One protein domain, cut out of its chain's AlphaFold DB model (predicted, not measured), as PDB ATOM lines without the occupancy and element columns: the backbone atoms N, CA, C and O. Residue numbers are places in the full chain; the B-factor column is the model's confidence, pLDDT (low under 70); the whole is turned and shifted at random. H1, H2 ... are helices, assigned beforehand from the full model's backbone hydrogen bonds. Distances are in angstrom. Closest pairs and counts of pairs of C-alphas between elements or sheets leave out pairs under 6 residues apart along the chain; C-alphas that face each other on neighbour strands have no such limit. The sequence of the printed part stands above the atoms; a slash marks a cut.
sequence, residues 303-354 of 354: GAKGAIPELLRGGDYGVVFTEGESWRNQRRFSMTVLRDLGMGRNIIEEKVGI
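This is residues 303 to 354 of the 354 residues of an uncharacterized protein of Halicephalobus sp. NKZ332 (UniProt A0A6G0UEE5). One long helix, H3, has the short H2 packed near its first end, H1 beyond H2, and a short H4 set off past its last end. The printed part has 52 residues with four named helices, H1 to H4, and no named strand: all helix. It is elongated, 42 by 23 by 15 A, and only just extended, close to loose, with a radius of gyration of the C-alphas of 15.1 A.

H1, residues 307 to 313, is close but not clearly touching H2, residues 318 to 321; their closest C-alphas, of Pro 309 and Phe 321, are 7.0 A apart. H2 touches H3, residues 324 to 340, at its residues 327 to 331 alone; the closest C-alphas, of Val 319 and Arg 331, are 5.7 A apart. H4, residues 347 to 352, is apart from H1, H2 and H3. H1, H3 and H4 have every O i to N i+4 pair within hydrogen-bond range; H2 is too short for one.

H1 begins at C-alpha 307 (101.853, 62.302, -26.735). H3 is 24.7 A long. H4 ends at C-alpha 352 (84.496, 54.907, 6.110).

The printed part has no cut and no long link. Residues 303 to 309 and 353 to 354 have pLDDT under 70.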
ATOM      1  N   GLY A 303     101.327  51.030 -24.601       61.31
ATOM      2  CA  GLY A 303     101.049  51.681 -25.870       61.31
ATOM      3  C   GLY A 303     100.983  53.200 -25.865       61.31
ATOM      4  O   GLY A 303     101.034  53.825 -26.917       61.31
ATOM      5  N   ALA A 304     100.864  53.814 -24.693       59.94
ATOM      6  CA  ALA A 304     100.622  55.244 -24.571       59.94
ATOM      7  C   ALA A 304     101.910  56.081 -24.548       59.94
ATOM      8  O   ALA A 304     101.918  57.125 -23.920       59.94
ATOM      9  N   LYS A 305     102.999  55.663 -25.200       56.34
ATOM     10  CA  LYS A 305     104.247  56.441 -25.182       56.34
ATOM     11  C   LYS A 305     104.123  57.742 -25.970       56.34
ATOM     12  O   LYS A 305     103.540  57.786 -27.058       56.34
ATOM     13  N   GLY A 306     104.726  58.799 -25.436       57.75
ATOM     14  CA  GLY A 306     104.885  60.075 -26.126       57.75
ATOM     15  C   GLY A 306     103.743  61.045 -25.851       57.75
ATOM     16  O   GLY A 306     103.789  61.776 -24.878       57.75
ATOM     17  N   ALA A 307     102.717  61.114 -26.699       59.44
ATOM     18  CA  ALA A 307     101.853  62.302 -26.735       59.44
ATOM     19  C   ALA A 307     101.037  62.565 -25.449       59.44
ATOM     20  O   ALA A 307     100.907  63.714 -25.032       59.44
ATOM     21  N   ILE A 308     100.471  61.525 -24.831       63.09
ATOM     22  CA  ILE A 308      99.578  61.679 -23.670       63.09
ATOM     23  C   ILE A 308     100.365  61.827 -22.353       63.09
ATOM     24  O   ILE A 308     100.080  62.768 -21.611       63.09
ATOM     25  N   PRO A 309     101.356  60.973 -22.031       66.56
ATOM     26  CA  PRO A 309     102.127  61.107 -20.795       66.56
ATOM     27  C   PRO A 309     103.017  62.348 -20.793       66.56
ATOM     28  O   PRO A 309     103.134  62.995 -19.755       66.56
ATOM     29  N   GLU A 310     103.569  62.738 -21.948       70.56
ATOM     30  CA  GLU A 310     104.333  63.983 -22.080       70.56
ATOM     31  C   GLU A 310     103.458  65.195 -21.751       70.56
ATOM     32  O   GLU A 310     103.824  66.017 -20.916       70.56
ATOM     33  N   LEU A 311     102.254  65.267 -22.329       70.69
ATOM     34  CA  LEU A 311     101.327  66.372 -22.086       70.69
ATOM     35  C   LEU A 311     100.853  66.434 -20.628       70.69
ATOM     36  O   LEU A 311     100.690  67.520 -20.078       70.69
ATOM     37  N   LEU A 312     100.588  65.281 -20.011       74.12
ATOM     38  CA  LEU A 312     100.005  65.223 -18.669       74.12
ATOM     39  C   LEU A 312     101.047  65.311 -17.547       74.12
ATOM     40  O   LEU A 312     100.705  65.738 -16.445       74.12
ATOM     41  N   ARG A 313     102.273  64.823 -17.774       72.31
ATOM     42  CA  ARG A 313     103.268  64.566 -16.715       72.31
ATOM     43  C   ARG A 313     104.714  64.894 -17.100       72.31
ATOM     44  O   ARG A 313     105.593  64.693 -16.267       72.31
ATOM     45  N   GLY A 314     104.974  65.378 -18.317       78.69
ATOM     46  CA  GLY A 314     106.333  65.660 -18.801       78.69
ATOM     47  C   GLY A 314     107.186  64.406 -19.009       78.69
ATOM     48  O   GLY A 314     108.406  64.466 -18.861       78.69
ATOM     49  N   GLY A 315     106.542  63.254 -19.232       77.31
ATOM     50  CA  GLY A 315     107.210  62.001 -19.568       77.31
ATOM     51  C   GLY A 315     106.459  60.752 -19.108       77.31
ATOM     52  O   GLY A 315     105.406  60.807 -18.459       77.31
ATOM     53  N   ASP A 316     107.034  59.596 -19.433       77.19
ATOM     54  CA  ASP A 316     106.491  58.281 -19.097       77.19
ATOM     55  C   ASP A 316     106.768  57.941 -17.617       77.19
ATOM     56  O   ASP A 316     107.748  57.280 -17.276       77.19
ATOM     57  N   TYR A 317     105.889  58.398 -16.716       81.88
ATOM     58  CA  TYR A 317     106.013  58.186 -15.266       81.88
ATOM     59  C   TYR A 317     104.810  57.465 -14.636       81.88
ATOM     60  O   TYR A 317     103.651  57.627 -15.035       81.88
ATOM     61  N   GLY A 318     105.080  56.735 -13.549       83.81
ATOM     62  CA  GLY A 318     104.077  56.034 -12.745       83.81
ATOM     63  C   GLY A 318     103.702  54.647 -13.276       83.81
ATOM     64  O   GLY A 318     104.129  54.220 -14.346       83.81
ATOM     65  N   VAL A 319     102.837  53.949 -12.535       86.25
ATOM     66  CA  VAL A 319     102.471  52.532 -12.769       86.25
ATOM     67  C   VAL A 319     101.743  52.290 -14.102       86.25
ATOM     68  O   VAL A 319     101.692  51.159 -14.584       86.25
ATOM     69  N   VAL A 320     101.163  53.336 -14.696       81.31
ATOM     70  CA  VAL A 320     100.342  53.232 -15.913       81.31
ATOM     71  C   VAL A 320     101.184  53.330 -17.187       81.31
ATOM     72  O   VAL A 320     100.956  52.557 -18.108       81.31
ATOM     73  N   PHE A 321     102.157  54.244 -17.238       79.31
ATOM     74  CA  PHE A 321     102.870  54.592 -18.476       79.31
ATOM     75  C   PHE A 321     104.318  54.083 -18.533       79.31
ATOM     76  O   PHE A 321     104.898  54.048 -19.610       79.31
ATOM     77  N   THR A 322     104.897  53.662 -17.403       83.62
ATOM     78  CA  THR A 322     106.263  53.113 -17.360       83.62
ATOM     79  C   THR A 322     106.335  51.673 -17.871       83.62
ATOM     80  O   THR A 322     105.351  50.930 -17.838       83.62
ATOM     81  N   GLU A 323     107.535  51.254 -18.280       81.88
ATOM     82  CA  GLU A 323     107.846  49.886 -18.709       81.88
ATOM     83  C   GLU A 323     109.067  49.304 -17.978       81.88
ATOM     84  O   GLU A 323     109.734  49.974 -17.184       81.88
ATOM     85  N   GLY A 324     109.349  48.026 -18.245       84.75
ATOM     86  CA  GLY A 324     110.546  47.343 -17.767       84.75
ATOM     87  C   GLY A 324     110.600  47.200 -16.247       84.75
ATOM     88  O   GLY A 324     109.584  47.023 -15.569       84.75
ATOM     89  N   GLU A 325     111.813  47.249 -15.701       87.44
ATOM     90  CA  GLU A 325     112.053  47.065 -14.269       87.44
ATOM     91  C   GLU A 325     111.408  48.168 -13.418       87.44
ATOM     92  O   GLU A 325     110.830  47.881 -12.367       87.44
ATOM     93  N   SER A 326     111.407  49.412 -13.909       87.62
ATOM     94  CA  SER A 326     110.755  50.543 -13.239       87.62
ATOM     95  C   SER A 326     109.263  50.276 -13.026       87.62
ATOM     96  O   SER A 326     108.761  50.394 -11.905       87.62
ATOM     97  N   TRP A 327     108.567  49.799 -14.064       88.69
ATOM     98  CA  TRP A 327     107.167  49.397 -13.950       88.69
ATOM     99  C   TRP A 327     106.966  48.235 -12.972       88.69
ATOM    100  O   TRP A 327     106.061  48.282 -12.134       88.69
ATOM    101  N   ARG A 328     107.820  47.199 -13.036       89.25
ATOM    102  CA  ARG A 328     107.743  46.034 -12.135       89.25
ATOM    103  C   ARG A 328     107.873  46.453 -10.668       89.25
ATOM    104  O   ARG A 328     107.066  46.024  -9.840       89.25
ATOM    105  N   ASN A 329     108.831  47.325 -10.359       92.88
ATOM    106  CA  ASN A 329     109.077  47.828  -9.008       92.88
ATOM    107  C   ASN A 329     107.920  48.701  -8.509       92.88
ATOM    108  O   ASN A 329     107.387  48.453  -7.427       92.88
ATOM    109  N   GLN A 330     107.465  49.661  -9.319       92.44
ATOM    110  CA  GLN A 330     106.355  50.546  -8.955       92.44
ATOM    111  C   GLN A 330     105.041  49.779  -8.772       92.44
ATOM    112  O   GLN A 330     104.303  50.039  -7.819       92.44
ATOM    113  N   ARG A 331     104.750  48.802  -9.641       91.88
ATOM    114  CA  ARG A 331     103.574  47.932  -9.509       91.88
ATOM    115  C   ARG A 331     103.648  47.091  -8.242       91.88
ATOM    116  O   ARG A 331     102.652  47.013  -7.528       91.88
ATOM    117  N   ARG A 332     104.797  46.467  -7.952       93.56
ATOM    118  CA  ARG A 332     104.975  45.653  -6.740       93.56
ATOM    119  C   ARG A 332     104.774  46.500  -5.486       93.56
ATOM    120  O   ARG A 332     103.971  46.119  -4.643       93.56
ATOM    121  N   PHE A 333     105.424  47.661  -5.410       94.81
ATOM    122  CA  PHE A 333     105.257  48.602  -4.303       94.81
ATOM    123  C   PHE A 333     103.791  49.022  -4.127       94.81
ATOM    124  O   PHE A 333     103.231  48.863  -3.047       94.81
ATOM    125  N   SER A 334     103.142  49.471  -5.206       94.19
ATOM    126  CA  SER A 334     101.752  49.944  -5.157       94.19
ATOM    127  C   SER A 334     100.786  48.846  -4.714       94.19
ATOM    128  O   SER A 334      99.915  49.089  -3.887       94.19
ATOM    129  N   MET A 335     100.953  47.619  -5.218       93.75
ATOM    130  CA  MET A 335     100.109  46.488  -4.826       93.75
ATOM    131  C   MET A 335     100.302  46.083  -3.363       93.75
ATOM    132  O   MET A 335      99.327  45.690  -2.725       93.75
ATOM    133  N   THR A 336     101.523  46.172  -2.829       93.81
ATOM    134  CA  THR A 336     101.788  45.933  -1.402       93.81
ATOM    135  C   THR A 336     101.099  46.992  -0.548       93.81
ATOM    136  O   THR A 336     100.281  46.645   0.296       93.81
ATOM    137  N   VAL A 337     101.322  48.275  -0.848       93.12
ATOM    138  CA  VAL A 337     100.714  49.387  -0.100       93.12
ATOM    139  C   VAL A 337      99.187  49.325  -0.146       93.12
ATOM    140  O   VAL A 337      98.536  49.477   0.881       93.12
ATOM    141  N   LEU A 338      98.592  49.048  -1.312       91.25
ATOM    142  CA  LEU A 338      97.136  48.924  -1.426       91.25
ATOM    143  C   LEU A 338      96.582  47.792  -0.550       91.25
ATOM    144  O   LEU A 338      95.537  47.965   0.071       91.25
ATOM    145  N   ARG A 339      97.275  46.651  -0.462       90.12
ATOM    146  CA  ARG A 339      96.879  45.543   0.423       90.12
ATOM    147  C   ARG A 339      97.014  45.910   1.899       90.12
ATOM    148  O   ARG A 339      96.113  45.586   2.669       90.12
ATOM    149  N   ASP A 340      98.078  46.616   2.275       88.81
ATOM    150  CA  ASP A 340      98.298  47.082   3.650       88.81
ATOM    151  C   ASP A 340      97.246  48.115   4.078       88.81
ATOM    152  O   ASP A 340      96.791  48.113   5.220       88.81
ATOM    153  N   LEU A 341      96.788  48.945   3.137       87.00
ATOM    154  CA  LEU A 341      95.684  49.883   3.343       87.00
ATOM    155  C   LEU A 341      94.309  49.203   3.419       87.00
ATOM    156  O   LEU A 341      93.346  49.853   3.815       87.00
ATOM    157  N   GLY A 342      94.209  47.912   3.088       87.06
ATOM    158  CA  GLY A 342      92.980  47.130   3.207       87.06
ATOM    159  C   GLY A 342      92.293  46.778   1.890       87.06
ATOM    160  O   GLY A 342      91.167  46.300   1.924       87.06
ATOM    161  N   MET A 343      92.928  46.959   0.727       86.31
ATOM    162  CA  MET A 343      92.374  46.488  -0.550       86.31
ATOM    163  C   MET A 343      92.173  44.963  -0.520       86.31
ATOM    164  O   MET A 343      93.132  44.202  -0.379       86.31
ATOM    165  N   GLY A 344      90.923  44.521  -0.679       82.81
ATOM    166  CA  GLY A 344      90.532  43.110  -0.559       82.81
ATOM    167  C   GLY A 344      90.241  42.652   0.878       82.81
ATOM    168  O   GLY A 344      90.116  41.454   1.114       82.81
ATOM    169  N   ARG A 345      90.153  43.588   1.831       84.44
ATOM    170  CA  ARG A 345      89.700  43.392   3.216       84.44
ATOM    171  C   ARG A 345      88.654  44.459   3.560       84.44
ATOM    172  O   ARG A 345      88.564  45.480   2.885       84.44
ATOM    173  N   ASN A 346      87.952  44.284   4.674       79.31
ATOM    174  CA  ASN A 346      86.911  45.226   5.103       79.31
ATOM    175  C   ASN A 346      87.472  46.444   5.866       79.31
ATOM    176  O   ASN A 346      86.717  47.288   6.319       79.31
ATOM    177  N   ILE A 347      88.797  46.593   5.985       78.56
ATOM    178  CA  ILE A 347      89.442  47.646   6.800       78.56
ATOM    179  C   ILE A 347      89.091  49.060   6.307       78.56
ATOM    180  O   ILE A 347      88.979  49.989   7.104       78.56
ATOM    181  N   ILE A 348      88.954  49.244   4.990       76.38
ATOM    182  CA  ILE A 348      88.575  50.543   4.411       76.38
ATOM    183  C   ILE A 348      87.076  50.795   4.620       76.38
ATOM    184  O   ILE A 348      86.697  51.906   4.974       76.38
ATOM    185  N   GLU A 349      86.244  49.765   4.460       75.81
ATOM    186  CA  GLU A 349      84.794  49.817   4.689       75.81
ATOM    187  C   GLU A 349      84.474  50.157   6.157       75.81
ATOM    188  O   GLU A 349      83.766  51.123   6.431       75.81
ATOM    189  N   GLU A 350      85.129  49.475   7.101       78.00
ATOM    190  CA  GLU A 350      85.017  49.709   8.548       78.00
ATOM    191  C   GLU A 350      85.456  51.123   8.965       78.00
ATOM    192  O   GLU A 350      84.926  51.678   9.926       78.00
ATOM    193  N   LYS A 351      86.413  51.733   8.250       71.25
ATOM    194  CA  LYS A 351      86.895  53.097   8.532       71.25
ATOM    195  C   LYS A 351      86.041  54.202   7.911       71.25
ATOM    196  O   LYS A 351      86.067  55.319   8.420       71.25
ATOM    197  N   VAL A 352      85.343  53.923   6.810       74.44
ATOM    198  CA  VAL A 352      84.496  54.907   6.110       74.44
ATOM    199  C   VAL A 352      83.060  54.899   6.651       74.44
ATOM    200  O   VAL A 352      82.360  55.895   6.492       74.44
ATOM    201  N   GLY A 353      82.653  53.850   7.375       61.84
ATOM    202  CA  GLY A 353      81.375  53.810   8.088       61.84
ATOM    203  C   GLY A 353      80.172  53.802   7.146       61.84
ATOM    204  O   GLY A 353      79.283  54.641   7.289       61.84
ATOM    205  N   ILE A 354      80.176  52.890   6.167       52.78
ATOM    206  CA  ILE A 354      79.016  52.586   5.310       52.78
ATOM    207  C   ILE A 354      78.363  51.301   5.806       52.78
ATOM    208  O   ILE A 354      79.125  50.372   6.152       52.78
TER     209      ILE A 354